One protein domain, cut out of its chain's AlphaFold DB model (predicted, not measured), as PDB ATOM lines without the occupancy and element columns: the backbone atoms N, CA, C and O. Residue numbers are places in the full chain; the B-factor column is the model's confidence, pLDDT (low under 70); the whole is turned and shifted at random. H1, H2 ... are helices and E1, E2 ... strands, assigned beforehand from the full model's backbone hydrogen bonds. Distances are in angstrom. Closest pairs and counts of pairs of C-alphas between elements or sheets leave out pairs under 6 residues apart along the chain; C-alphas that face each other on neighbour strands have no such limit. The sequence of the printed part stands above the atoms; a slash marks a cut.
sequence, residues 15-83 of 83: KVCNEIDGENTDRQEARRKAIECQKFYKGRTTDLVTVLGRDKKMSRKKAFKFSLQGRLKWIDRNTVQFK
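Overview. This is residues 15 to 83 of the 83 residues of an uncharacterized protein of Calderihabitans maritimus (UniProt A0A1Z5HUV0). Look first for a small compact body, a three-stranded sheet of E1, E3 and E2 with the helix H2 packed over one face, and then for a loose arm at one end that holds the helix H1. In that arm residues 18 to 33, of which 27 to 33 belong to H1, stand free and stick out; without them the body spans 30 by 20 by 18 A. The printed part has 69 residues, with two named helices and three named strands in the order H1, E1, H2, E2, E3 along the chain; the sheet runs E1, E3, E2 and is mixed. The class is mixed, helices and strands, with under half of the residues, 32 of 69, in named elements. The whole is loose, with a radius of gyration of the C-alphas of 14.0 A, and spans 42 by 20 by 18 A.

Arrangement. Start at the inner strand E3, residues 79 to 82. E2, residues 72 to 76, is its antiparallel neighbour, with 155 degrees between their N-to-C directions, and the two form a hairpin; look at N 73 and O 81, 2.8 A apart, and N 81 and O 73, 2.9 A, both within hydrogen-bond range. The other edge strand, E1, residues 48 to 51, is parallel to E3 at 49 degrees, with N 80 and O 50 within hydrogen-bond range at 2.9 A. Residues 48 to 49 of E1 also pair, antiparallel, with residues 58 to 59. H2, residues 60 to 68, is on the sheet at a height of 8.2 A. It lies over E2 and only just over E3, where 3 of its 9 C-alphas fall, and runs slantwise to the strands, at 47 degrees to E2 on the local plane. The closest C-alphas of H2 and E2 are those of Phe 66 and Leu 72, 5.5 A apart. H1, residues 27 to 36, is not on the sheet and is apart from H2, E2 and E3. In H1 and H2 every O i to N i+4 pair is within hydrogen-bond range.

Along the chain. Find C-alpha 48 at (22.503, 14.598, -49.986), where E1 begins; it runs 9.5 A to residue 51. H2 runs 12.3 A from residue 60 to 68, E2 12.1 A from 72 to 76, and E3 10.5 A from 79 to C-alpha 82 at (16.422, 28.263, -54.206). Go back to C-alpha 27 at (6.841, -3.083, -37.610) for H1, which runs 14.6 A to residue 36.

Size, cuts and confidence. The two C-alphas farthest apart are those of Glu 23 and Gly 53, 42.9 A. Without residues 18 to 33, the body of 53 residues spans 30 by 20 by 18 A. The printed part has no cut. The link from H1 to E1, 11 residues, is long. Read the B-factor column: residues 15 to 36 are under 70, and the mean pLDDT of the printed part is 76.9.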
ATOM      1  N   LYS A  15       8.986  14.564 -36.513       49.56
ATOM      2  CA  LYS A  15       7.788  15.009 -35.771       49.56
ATOM      3  C   LYS A  15       6.559  15.302 -36.652       49.56
ATOM      4  O   LYS A  15       5.450  15.045 -36.231       49.56
ATOM      5  N   VAL A  16       6.756  15.822 -37.864       50.91
ATOM      6  CA  VAL A  16       5.697  16.192 -38.837       50.91
ATOM      7  C   VAL A  16       5.345  15.021 -39.772       50.91
ATOM      8  O   VAL A  16       4.309  14.981 -40.431       50.91
ATOM      9  N   CYS A  17       6.251  14.056 -39.908       51.56
ATOM     10  CA  CYS A  17       6.018  12.812 -40.629       51.56
ATOM     11  C   CYS A  17       5.230  11.804 -39.796       51.56
ATOM     12  O   CYS A  17       4.516  10.999 -40.382       51.56
ATOM     13  N   ASN A  18       5.355  11.884 -38.473       50.34
ATOM     14  CA  ASN A  18       4.660  11.046 -37.512       50.34
ATOM     15  C   ASN A  18       3.633  11.869 -36.721       50.34
ATOM     16  O   ASN A  18       3.667  11.842 -35.499       50.34
ATOM     17  N   GLU A  19       2.696  12.561 -37.379       43.12
ATOM     18  CA  GLU A  19       1.415  12.909 -36.723       43.12
ATOM     19  C   GLU A  19       0.589  11.632 -36.475       43.12
ATOM     20  O   GLU A  19      -0.543  11.490 -36.915       43.12
ATOM     21  N   ILE A  20       1.215  10.637 -35.861       42.56
ATOM     22  CA  ILE A  20       0.626   9.367 -35.495       42.56
ATOM     23  C   ILE A  20       0.980   9.244 -34.030       42.56
ATOM     24  O   ILE A  20       2.159   9.232 -33.667       42.56
ATOM     25  N   ASP A  21      -0.086   9.284 -33.244       40.72
ATOM     26  CA  ASP A  21      -0.169   9.082 -31.815       40.72
ATOM     27  C   ASP A  21       0.853   8.081 -31.284       40.72
ATOM     28  O   ASP A  21       1.345   7.209 -32.000       40.72
ATOM     29  N   GLY A  22       1.152   8.197 -29.990       41.62
ATOM     30  CA  GLY A  22       2.017   7.300 -29.219       41.62
ATOM     31  C   GLY A  22       1.563   5.833 -29.155       41.62
ATOM     32  O   GLY A  22       1.796   5.166 -28.153       41.62
ATOM     33  N   GLU A  23       0.928   5.316 -30.201       48.12
ATOM     34  CA  GLU A  23       0.634   3.918 -30.410       48.12
ATOM     35  C   GLU A  23       1.824   3.228 -31.070       48.12
ATOM     36  O   GLU A  23       2.352   3.638 -32.110       48.12
ATOM     37  N   ASN A  24       2.241   2.135 -30.437       52.47
ATOM     38  CA  ASN A  24       3.217   1.179 -30.936       52.47
ATOM     39  C   ASN A  24       2.748   0.601 -32.282       52.47
ATOM     40  O   ASN A  24       2.194  -0.492 -32.340       52.47
ATOM     41  N   THR A  25       2.958   1.341 -33.370       52.84
ATOM     42  CA  THR A  25       2.654   0.875 -34.722       52.84
ATOM     43  C   THR A  25       3.495  -0.369 -34.987       52.84
ATOM     44  O   THR A  25       4.724  -0.325 -34.863       52.84
ATOM     45  N   ASP A  26       2.838  -1.469 -35.362       61.31
ATOM     46  CA  ASP A  26       3.518  -2.711 -35.715       61.31
ATOM     47  C   ASP A  26       4.583  -2.475 -36.804       61.31
ATOM     48  O   ASP A  26       4.450  -1.630 -37.700       61.31
ATOM     49  N   ARG A  27       5.675  -3.241 -36.734       57.75
ATOM     50  CA  ARG A  27       6.841  -3.083 -37.610       57.75
ATOM     51  C   ARG A  27       6.487  -3.279 -39.086       57.75
ATOM     52  O   ARG A  27       7.114  -2.642 -39.939       57.75
ATOM     53  N   GLN A  28       5.541  -4.158 -39.415       62.16
ATOM     54  CA  GLN A  28       5.121  -4.378 -40.799       62.16
ATOM     55  C   GLN A  28       4.290  -3.204 -41.311       62.16
ATOM     56  O   GLN A  28       4.530  -2.707 -42.414       62.16
ATOM     57  N   GLU A  29       3.389  -2.684 -40.483       64.00
ATOM     58  CA  GLU A  29       2.571  -1.532 -40.846       64.00
ATOM     59  C   GLU A  29       3.406  -0.255 -41.007       64.00
ATOM     60  O   GLU A  29       3.247   0.492 -41.976       64.00
ATOM     61  N   ALA A  30       4.391  -0.056 -40.132       59.72
ATOM     62  CA  ALA A  30       5.383   1.001 -40.260       59.72
ATOM     63  C   ALA A  30       6.171   0.932 -41.580       59.72
ATOM     64  O   ALA A  30       6.490   1.970 -42.171       59.72
ATOM     65  N   ARG A  31       6.496  -0.277 -42.062       60.19
ATOM     66  CA  ARG A  31       7.157  -0.482 -43.360       60.19
ATOM     67  C   ARG A  31       6.221  -0.159 -44.521       60.19
ATOM     68  O   ARG A  31       6.651   0.523 -45.447       60.19
ATOM     69  N   ARG A  32       4.956  -0.581 -44.449       66.81
ATOM     70  CA  ARG A  32       3.941  -0.288 -45.472       66.81
ATOM     71  C   ARG A  32       3.717   1.219 -45.624       66.81
ATOM     72  O   ARG A  32       3.930   1.761 -46.707       66.81
ATOM     73  N   LYS A  33       3.444   1.920 -44.516       65.44
ATOM     74  CA  LYS A  33       3.295   3.389 -44.485       65.44
ATOM     75  C   LYS A  33       4.554   4.101 -44.993       65.44
ATOM     76  O   LYS A  33       4.479   5.091 -45.722       65.44
ATOM     77  N   ALA A  34       5.737   3.578 -44.661       62.88
ATOM     78  CA  ALA A  34       6.990   4.126 -45.165       62.88
ATOM     79  C   ALA A  34       7.141   3.962 -46.683       62.88
ATOM     80  O   ALA A  34       7.683   4.869 -47.307       62.88
ATOM     81  N   ILE A  35       6.693   2.861 -47.293       65.50
ATOM     82  CA  ILE A  35       6.724   2.669 -48.755       65.50
ATOM     83  C   ILE A  35       5.807   3.689 -49.435       65.50
ATOM     84  O   ILE A  35       6.260   4.404 -50.329       65.50
ATOM     85  N   GLU A  36       4.584   3.829 -48.929       68.25
ATOM     86  CA  GLU A  36       3.531   4.696 -49.474       68.25
ATOM     87  C   GLU A  36       3.818   6.201 -49.301       68.25
ATOM     88  O   GLU A  36       3.254   7.032 -50.007       68.25
ATOM     89  N   CYS A  37       4.733   6.588 -48.403       70.25
ATOM     90  CA  CYS A  37       5.074   7.993 -48.184       70.25
ATOM     91  C   CYS A  37       5.704   8.645 -49.432       70.25
ATOM     92  O   CYS A  37       6.850   8.341 -49.794       70.25
ATOM     93  N   GLN A  38       4.968   9.593 -50.024       71.06
ATOM     94  CA  GLN A  38       5.370  10.408 -51.179       71.06
ATOM     95  C   GLN A  38       5.903  11.805 -50.807       71.06
ATOM     96  O   GLN A  38       6.173  12.630 -51.677       71.06
ATOM     97  N   LYS A  39       6.093  12.097 -49.512       73.62
ATOM     98  CA  LYS A  39       6.632  13.391 -49.059       73.62
ATOM     99  C   LYS A  39       8.040  13.614 -49.634       73.62
ATOM    100  O   LYS A  39       8.937  12.791 -49.437       73.62
ATOM    101  N   PHE A  40       8.275  14.768 -50.267       70.75
ATOM    102  CA  PHE A  40       9.565  15.100 -50.900       70.75
ATOM    103  C   PHE A  40      10.763  15.049 -49.942       70.75
ATOM    104  O   PHE A  40      11.883  14.747 -50.342       70.75
ATOM    105  N   TYR A  41      10.531  15.295 -48.655       71.19
ATOM    106  CA  TYR A  41      11.546  15.323 -47.602       71.19
ATOM    107  C   TYR A  41      11.803  13.947 -46.945       71.19
ATOM    108  O   TYR A  41      12.453  13.860 -45.902       71.19
ATOM    109  N   LYS A  42      11.361  12.855 -47.577       75.69
ATOM    110  CA  LYS A  42      11.731  11.477 -47.222       75.69
ATOM    111  C   LYS A  42      13.201  11.187 -47.583       75.69
ATOM    112  O   LYS A  42      13.551  11.013 -48.749       75.69
ATOM    113  N   GLY A  43      14.049  11.125 -46.567       75.56
ATOM    114  CA  GLY A  43      15.405  10.570 -46.517       75.56
ATOM    115  C   GLY A  43      16.048  10.824 -45.138       75.56
ATOM    116  O   GLY A  43      15.472  11.507 -44.282       75.56
ATOM    117  N   ARG A  44      17.249  10.290 -44.887       76.94
ATOM    118  CA  ARG A  44      18.020  10.625 -43.678       76.94
ATOM    119  C   ARG A  44      18.376  12.104 -43.690       76.94
ATOM    120  O   ARG A  44      18.555  12.724 -44.736       76.94
ATOM    121  N   THR A  45      18.579  12.658 -42.501       81.00
ATOM    122  CA  THR A  45      19.121  14.012 -42.309       81.00
ATOM    123  C   THR A  45      20.458  14.224 -43.012       81.00
ATOM    124  O   THR A  45      20.722  15.331 -43.484       81.00
ATOM    125  N   THR A  46      21.262  13.164 -43.091       82.75
ATOM    126  CA  THR A  46      22.583  13.112 -43.722       82.75
ATOM    127  C   THR A  46      22.544  12.893 -45.229       82.75
ATOM    128  O   THR A  46      23.568  13.107 -45.872       82.75
ATOM    129  N   ASP A  47      21.411  12.474 -45.800       86.44
ATOM    130  CA  ASP A  47      21.325  12.235 -47.241       86.44
ATOM    131  C   ASP A  47      21.565  13.536 -47.998       86.44
ATOM    132  O   ASP A  47      21.169  14.612 -47.550       86.44
ATOM    133  N   LEU A  48      22.209  13.442 -49.155       91.62
ATOM    134  CA  LEU A  48      22.503  14.598 -49.986       91.62
ATOM    135  C   LEU A  48      21.439  14.762 -51.071       91.62
ATOM    136  O   LEU A  48      21.051  13.799 -51.726       91.62
ATOM    137  N   VAL A  49      21.002  16.000 -51.273       92.06
ATOM    138  CA  VAL A  49      20.113  16.422 -52.356       92.06
ATOM    139  C   VAL A  49      20.851  17.377 -53.284       92.06
ATOM    140  O   VAL A  49      21.710  18.156 -52.854       92.06
ATOM    141  N   THR A  50      20.525  17.301 -54.567       95.19
ATOM    142  CA  THR A  50      21.065  18.185 -55.596       95.19
ATOM    143  C   THR A  50      20.396  19.547 -55.498       95.19
ATOM    144  O   THR A  50      19.176  19.638 -55.358       95.19
ATOM    145  N   VAL A  51      21.188  20.614 -55.569       94.44
ATOM    146  CA  VAL A  51      20.670  21.981 -55.642       94.44
ATOM    147  C   VAL A  51      20.724  22.418 -57.099       94.44
ATOM    148  O   VAL A  51      21.803  22.520 -57.670       94.44
ATOM    149  N   LEU A  52      19.567  22.657 -57.709       93.31
ATOM    150  CA  LEU A  52      19.480  23.062 -59.108       93.31
ATOM    151  C   LEU A  52      20.257  24.369 -59.334       93.31
ATOM    152  O   LEU A  52      20.102  25.326 -58.571       93.31
ATOM    153  N   GLY A  53      21.100  24.388 -60.369       89.88
ATOM    154  CA  GLY A  53      21.960  25.530 -60.696       89.88
ATOM    155  C   GLY A  53      23.176  25.702 -59.778       89.88
ATOM    156  O   GLY A  53      23.783  26.769 -59.779       89.88
ATOM    157  N   ARG A  54      23.528  24.698 -58.960       89.00
ATOM    158  CA  ARG A  54      24.753  24.701 -58.147       89.00
ATOM    159  C   ARG A  54      25.441  23.337 -58.174       89.00
ATOM    160  O   ARG A  54      24.787  22.312 -58.025       89.00
ATOM    161  N   ASP A  55      26.771  23.341 -58.205       85.12
ATOM    162  CA  ASP A  55      27.561  22.099 -58.195       85.12
ATOM    163  C   ASP A  55      27.573  21.402 -56.827       85.12
ATOM    164  O   ASP A  55      27.764  20.190 -56.710       85.12
ATOM    165  N   LYS A  56      27.355  22.165 -55.749       89.19
ATOM    166  CA  LYS A  56      27.391  21.634 -54.383       89.19
ATOM    167  C   LYS A  56      26.049  21.029 -53.982       89.19
ATOM    168  O   LYS A  56      25.029  21.719 -53.923       89.19
ATOM    169  N   LYS A  57      26.088  19.757 -53.582       93.81
ATOM    170  CA  LYS A  57      24.970  19.079 -52.917       93.81
ATOM    171  C   LYS A  57      24.744  19.630 -51.506       93.81
ATOM    172  O   LYS A  57      25.645  20.176 -50.868       93.81
ATOM    173  N   MET A  58      23.529  19.459 -51.002       93.00
ATOM    174  CA  MET A  58      23.117  19.903 -49.675       93.00
ATOM    175  C   MET A  58      22.559  18.735 -48.875       93.00
ATOM    176  O   MET A  58      21.882  17.881 -49.430       93.00
ATOM    177  N   SER A  59      22.785  18.702 -47.561       91.94
ATOM    178  CA  SER A  59      22.109  17.709 -46.726       91.94
ATOM    179  C   SER A  59      20.596  17.927 -46.725       91.94
ATOM    180  O   SER A  59      20.105  19.060 -46.672       91.94
ATOM    181  N   ARG A  60      19.837  16.835 -46.712       89.94
ATOM    182  CA  ARG A  60      18.377  16.844 -46.708       89.94
ATOM    183  C   ARG A  60      17.829  17.629 -45.520       89.94
ATOM    184  O   ARG A  60      16.833  18.332 -45.658       89.94
ATOM    185  N   LYS A  61      18.525  17.589 -44.373       87.31
ATOM    186  CA  LYS A  61      18.178  18.373 -43.171       87.31
ATOM    187  C   LYS A  61      18.239  19.867 -43.438       87.31
ATOM    188  O   LYS A  61      17.327  20.602 -43.060       87.31
ATOM    189  N   LYS A  62      19.306  20.317 -44.093       90.31
ATOM    190  CA  LYS A  62      19.490  21.729 -44.425       90.31
ATOM    191  C   LYS A  62      18.499  22.171 -45.503       90.31
ATOM    192  O   LYS A  62      17.895  23.229 -45.353       90.31
ATOM    193  N   ALA A  63      18.268  21.333 -46.512       90.94
ATOM    194  CA  ALA A  63      17.283  21.589 -47.559       90.94
ATOM    195  C   ALA A  63      15.863  21.729 -46.990       90.94
ATOM    196  O   ALA A  63      15.162  22.691 -47.298       90.94
ATOM    197  N   PHE A  64      15.470  20.834 -46.079       87.69
ATOM    198  CA  PHE A  64      14.189  20.913 -45.381       87.69
ATOM    199  C   PHE A  64      14.059  22.198 -44.553       87.69
ATOM    200  O   PHE A  64      13.067  22.911 -44.685       87.69
ATOM    201  N   LYS A  65      15.088  22.556 -43.769       88.31
ATOM    202  CA  LYS A  65      15.104  23.810 -42.997       88.31
ATOM    203  C   LYS A  65      14.907  25.038 -43.894       88.31
ATOM    204  O   LYS A  65      14.115  25.910 -43.560       88.31
ATOM    205  N   PHE A  66      15.603  25.114 -45.029       91.88
ATOM    206  CA  PHE A  66      15.447  26.230 -45.966       91.88
ATOM    207  C   PHE A  66      14.088  26.243 -46.663       91.88
ATOM    208  O   PHE A  66      13.555  27.323 -46.910       91.88
ATOM    209  N   SER A  67      13.512  25.072 -46.926       89.50
ATOM    210  CA  SER A  67      12.154  24.963 -47.450       89.50
ATOM    211  C   SER A  67      11.116  25.508 -46.467       89.50
ATOM    212  O   SER A  67      10.250  26.268 -46.885       89.50
ATOM    213  N   LEU A  68      11.227  25.186 -45.171       86.12
ATOM    214  CA  LEU A  68      10.342  25.732 -44.130       86.12
ATOM    215  C   LEU A  68      10.469  27.251 -43.983       86.12
ATOM    216  O   LEU A  68       9.492  27.933 -43.711       86.12
ATOM    217  N   GLN A  69      11.669  27.787 -44.199       91.06
ATOM    218  CA  GLN A  69      11.922  29.229 -44.203       91.06
ATOM    219  C   GLN A  69      11.465  29.918 -45.502       91.06
ATOM    220  O   GLN A  69      11.740  31.098 -45.688       91.06
ATOM    221  N   GLY A  70      10.858  29.189 -46.446       91.69
ATOM    222  CA  GLY A  70      10.416  29.728 -47.734       91.69
ATOM    223  C   GLY A  70      11.543  30.065 -48.718       91.69
ATOM    224  O   GLY A  70      11.258  30.545 -49.809       91.69
ATOM    225  N   ARG A  71      12.807  29.780 -48.380       91.94
ATOM    226  CA  ARG A  71      14.001  30.125 -49.180       91.94
ATOM    227  C   ARG A  71      14.265  29.158 -50.329       91.94
ATOM    228  O   ARG A  71      15.094  29.419 -51.194       91.94
ATOM    229  N   LEU A  72      13.637  27.991 -50.284       92.56
ATOM    230  CA  LEU A  72      13.897  26.882 -51.185       92.56
ATOM    231  C   LEU A  72      12.589  26.146 -51.475       92.56
ATOM    232  O   LEU A  72      11.695  26.101 -50.631       92.56
ATOM    233  N   LYS A  73      12.483  25.563 -52.666       91.50
ATOM    234  CA  LYS A  73      11.394  24.672 -53.071       91.50
ATOM    235  C   LYS A  73      11.945  23.311 -53.483       91.50
ATOM    236  O   LYS A  73      13.006  23.214 -54.099       91.50
ATOM    237  N   TRP A  74      11.218  22.262 -53.127       89.31
ATOM    238  CA  TRP A  74      11.470  20.916 -53.630       89.31
ATOM    239  C   TRP A  74      10.933  20.828 -55.053       89.31
ATOM    240  O   TRP A  74       9.782  21.180 -55.289       89.31
ATOM    241  N   ILE A  75      11.790  20.427 -55.990       90.50
ATOM    242  CA  ILE A  75      11.405  20.190 -57.389       90.50
ATOM    243  C   ILE A  75      11.111  18.706 -57.591       90.50
ATOM    244  O   ILE A  75      10.173  18.344 -58.285       90.50
ATOM    245  N   ASP A  76      11.907  17.863 -56.941       86.50
ATOM    246  CA  ASP A  76      11.758  16.416 -56.925       86.50
ATOM    247  C   ASP A  76      12.283  15.875 -55.582       86.50
ATOM    248  O   ASP A  76      12.893  16.604 -54.791       86.50
ATOM    249  N   ARG A  77      12.099  14.582 -55.306       83.00
ATOM    250  CA  ARG A  77      12.561  13.906 -54.091       83.00
ATOM    251  C   ARG A  77      14.035  14.167 -53.799       83.00
ATOM    252  O   ARG A  77      14.395  14.296 -52.631       83.00
ATOM    253  N   ASN A  78      14.894  14.216 -54.814       89.19
ATOM    254  CA  ASN A  78      16.340  14.387 -54.643       89.19
ATOM    255  C   ASN A  78      16.860  15.750 -55.109       89.19
ATOM    256  O   ASN A  78      18.073  15.966 -55.070       89.19
ATOM    257  N   THR A  79      15.971  16.671 -55.494       90.75
ATOM    258  CA  THR A  79      16.354  17.931 -56.137       90.75
ATOM    259  C   THR A  79      15.590  19.111 -55.562       90.75
ATOM    260  O   THR A  79      14.364  19.105 -55.441       90.75
ATOM    261  N   VAL A  80      16.327  20.166 -55.236       93.50
ATOM    262  CA  VAL A  80      15.804  21.398 -54.649       93.50
ATOM    263  C   VAL A  80      16.286  22.623 -55.414       93.50
ATOM    264  O   VAL A  80      17.374  22.614 -55.977       93.50
ATOM    265  N   GLN A  81      15.504  23.697 -55.406       94.31
ATOM    266  CA  GLN A  81      15.847  24.965 -56.050       94.31
ATOM    267  C   GLN A  81      15.646  26.112 -55.057       94.31
ATOM    268  O   GLN A  81      14.615  26.175 -54.388       94.31
ATOM    269  N   PHE A  82      16.621  27.016 -54.947       91.62
ATOM    270  CA  PHE A  82      16.422  28.263 -54.206       91.62
ATOM    271  C   PHE A  82      15.366  29.123 -54.910       91.62
ATOM    272  O   PHE A  82      15.309  29.127 -56.139       91.62
ATOM    273  N   LYS A  83      14.505  29.773 -54.124       83.75
ATOM    274  CA  LYS A  83      13.605  30.798 -54.655       83.75
ATOM    275  C   LYS A  83      14.371  32.085 -54.923       83.75
ATOM    276  O   LYS A  83      15.350  32.330 -54.178       83.75
TER     277      LYS A  83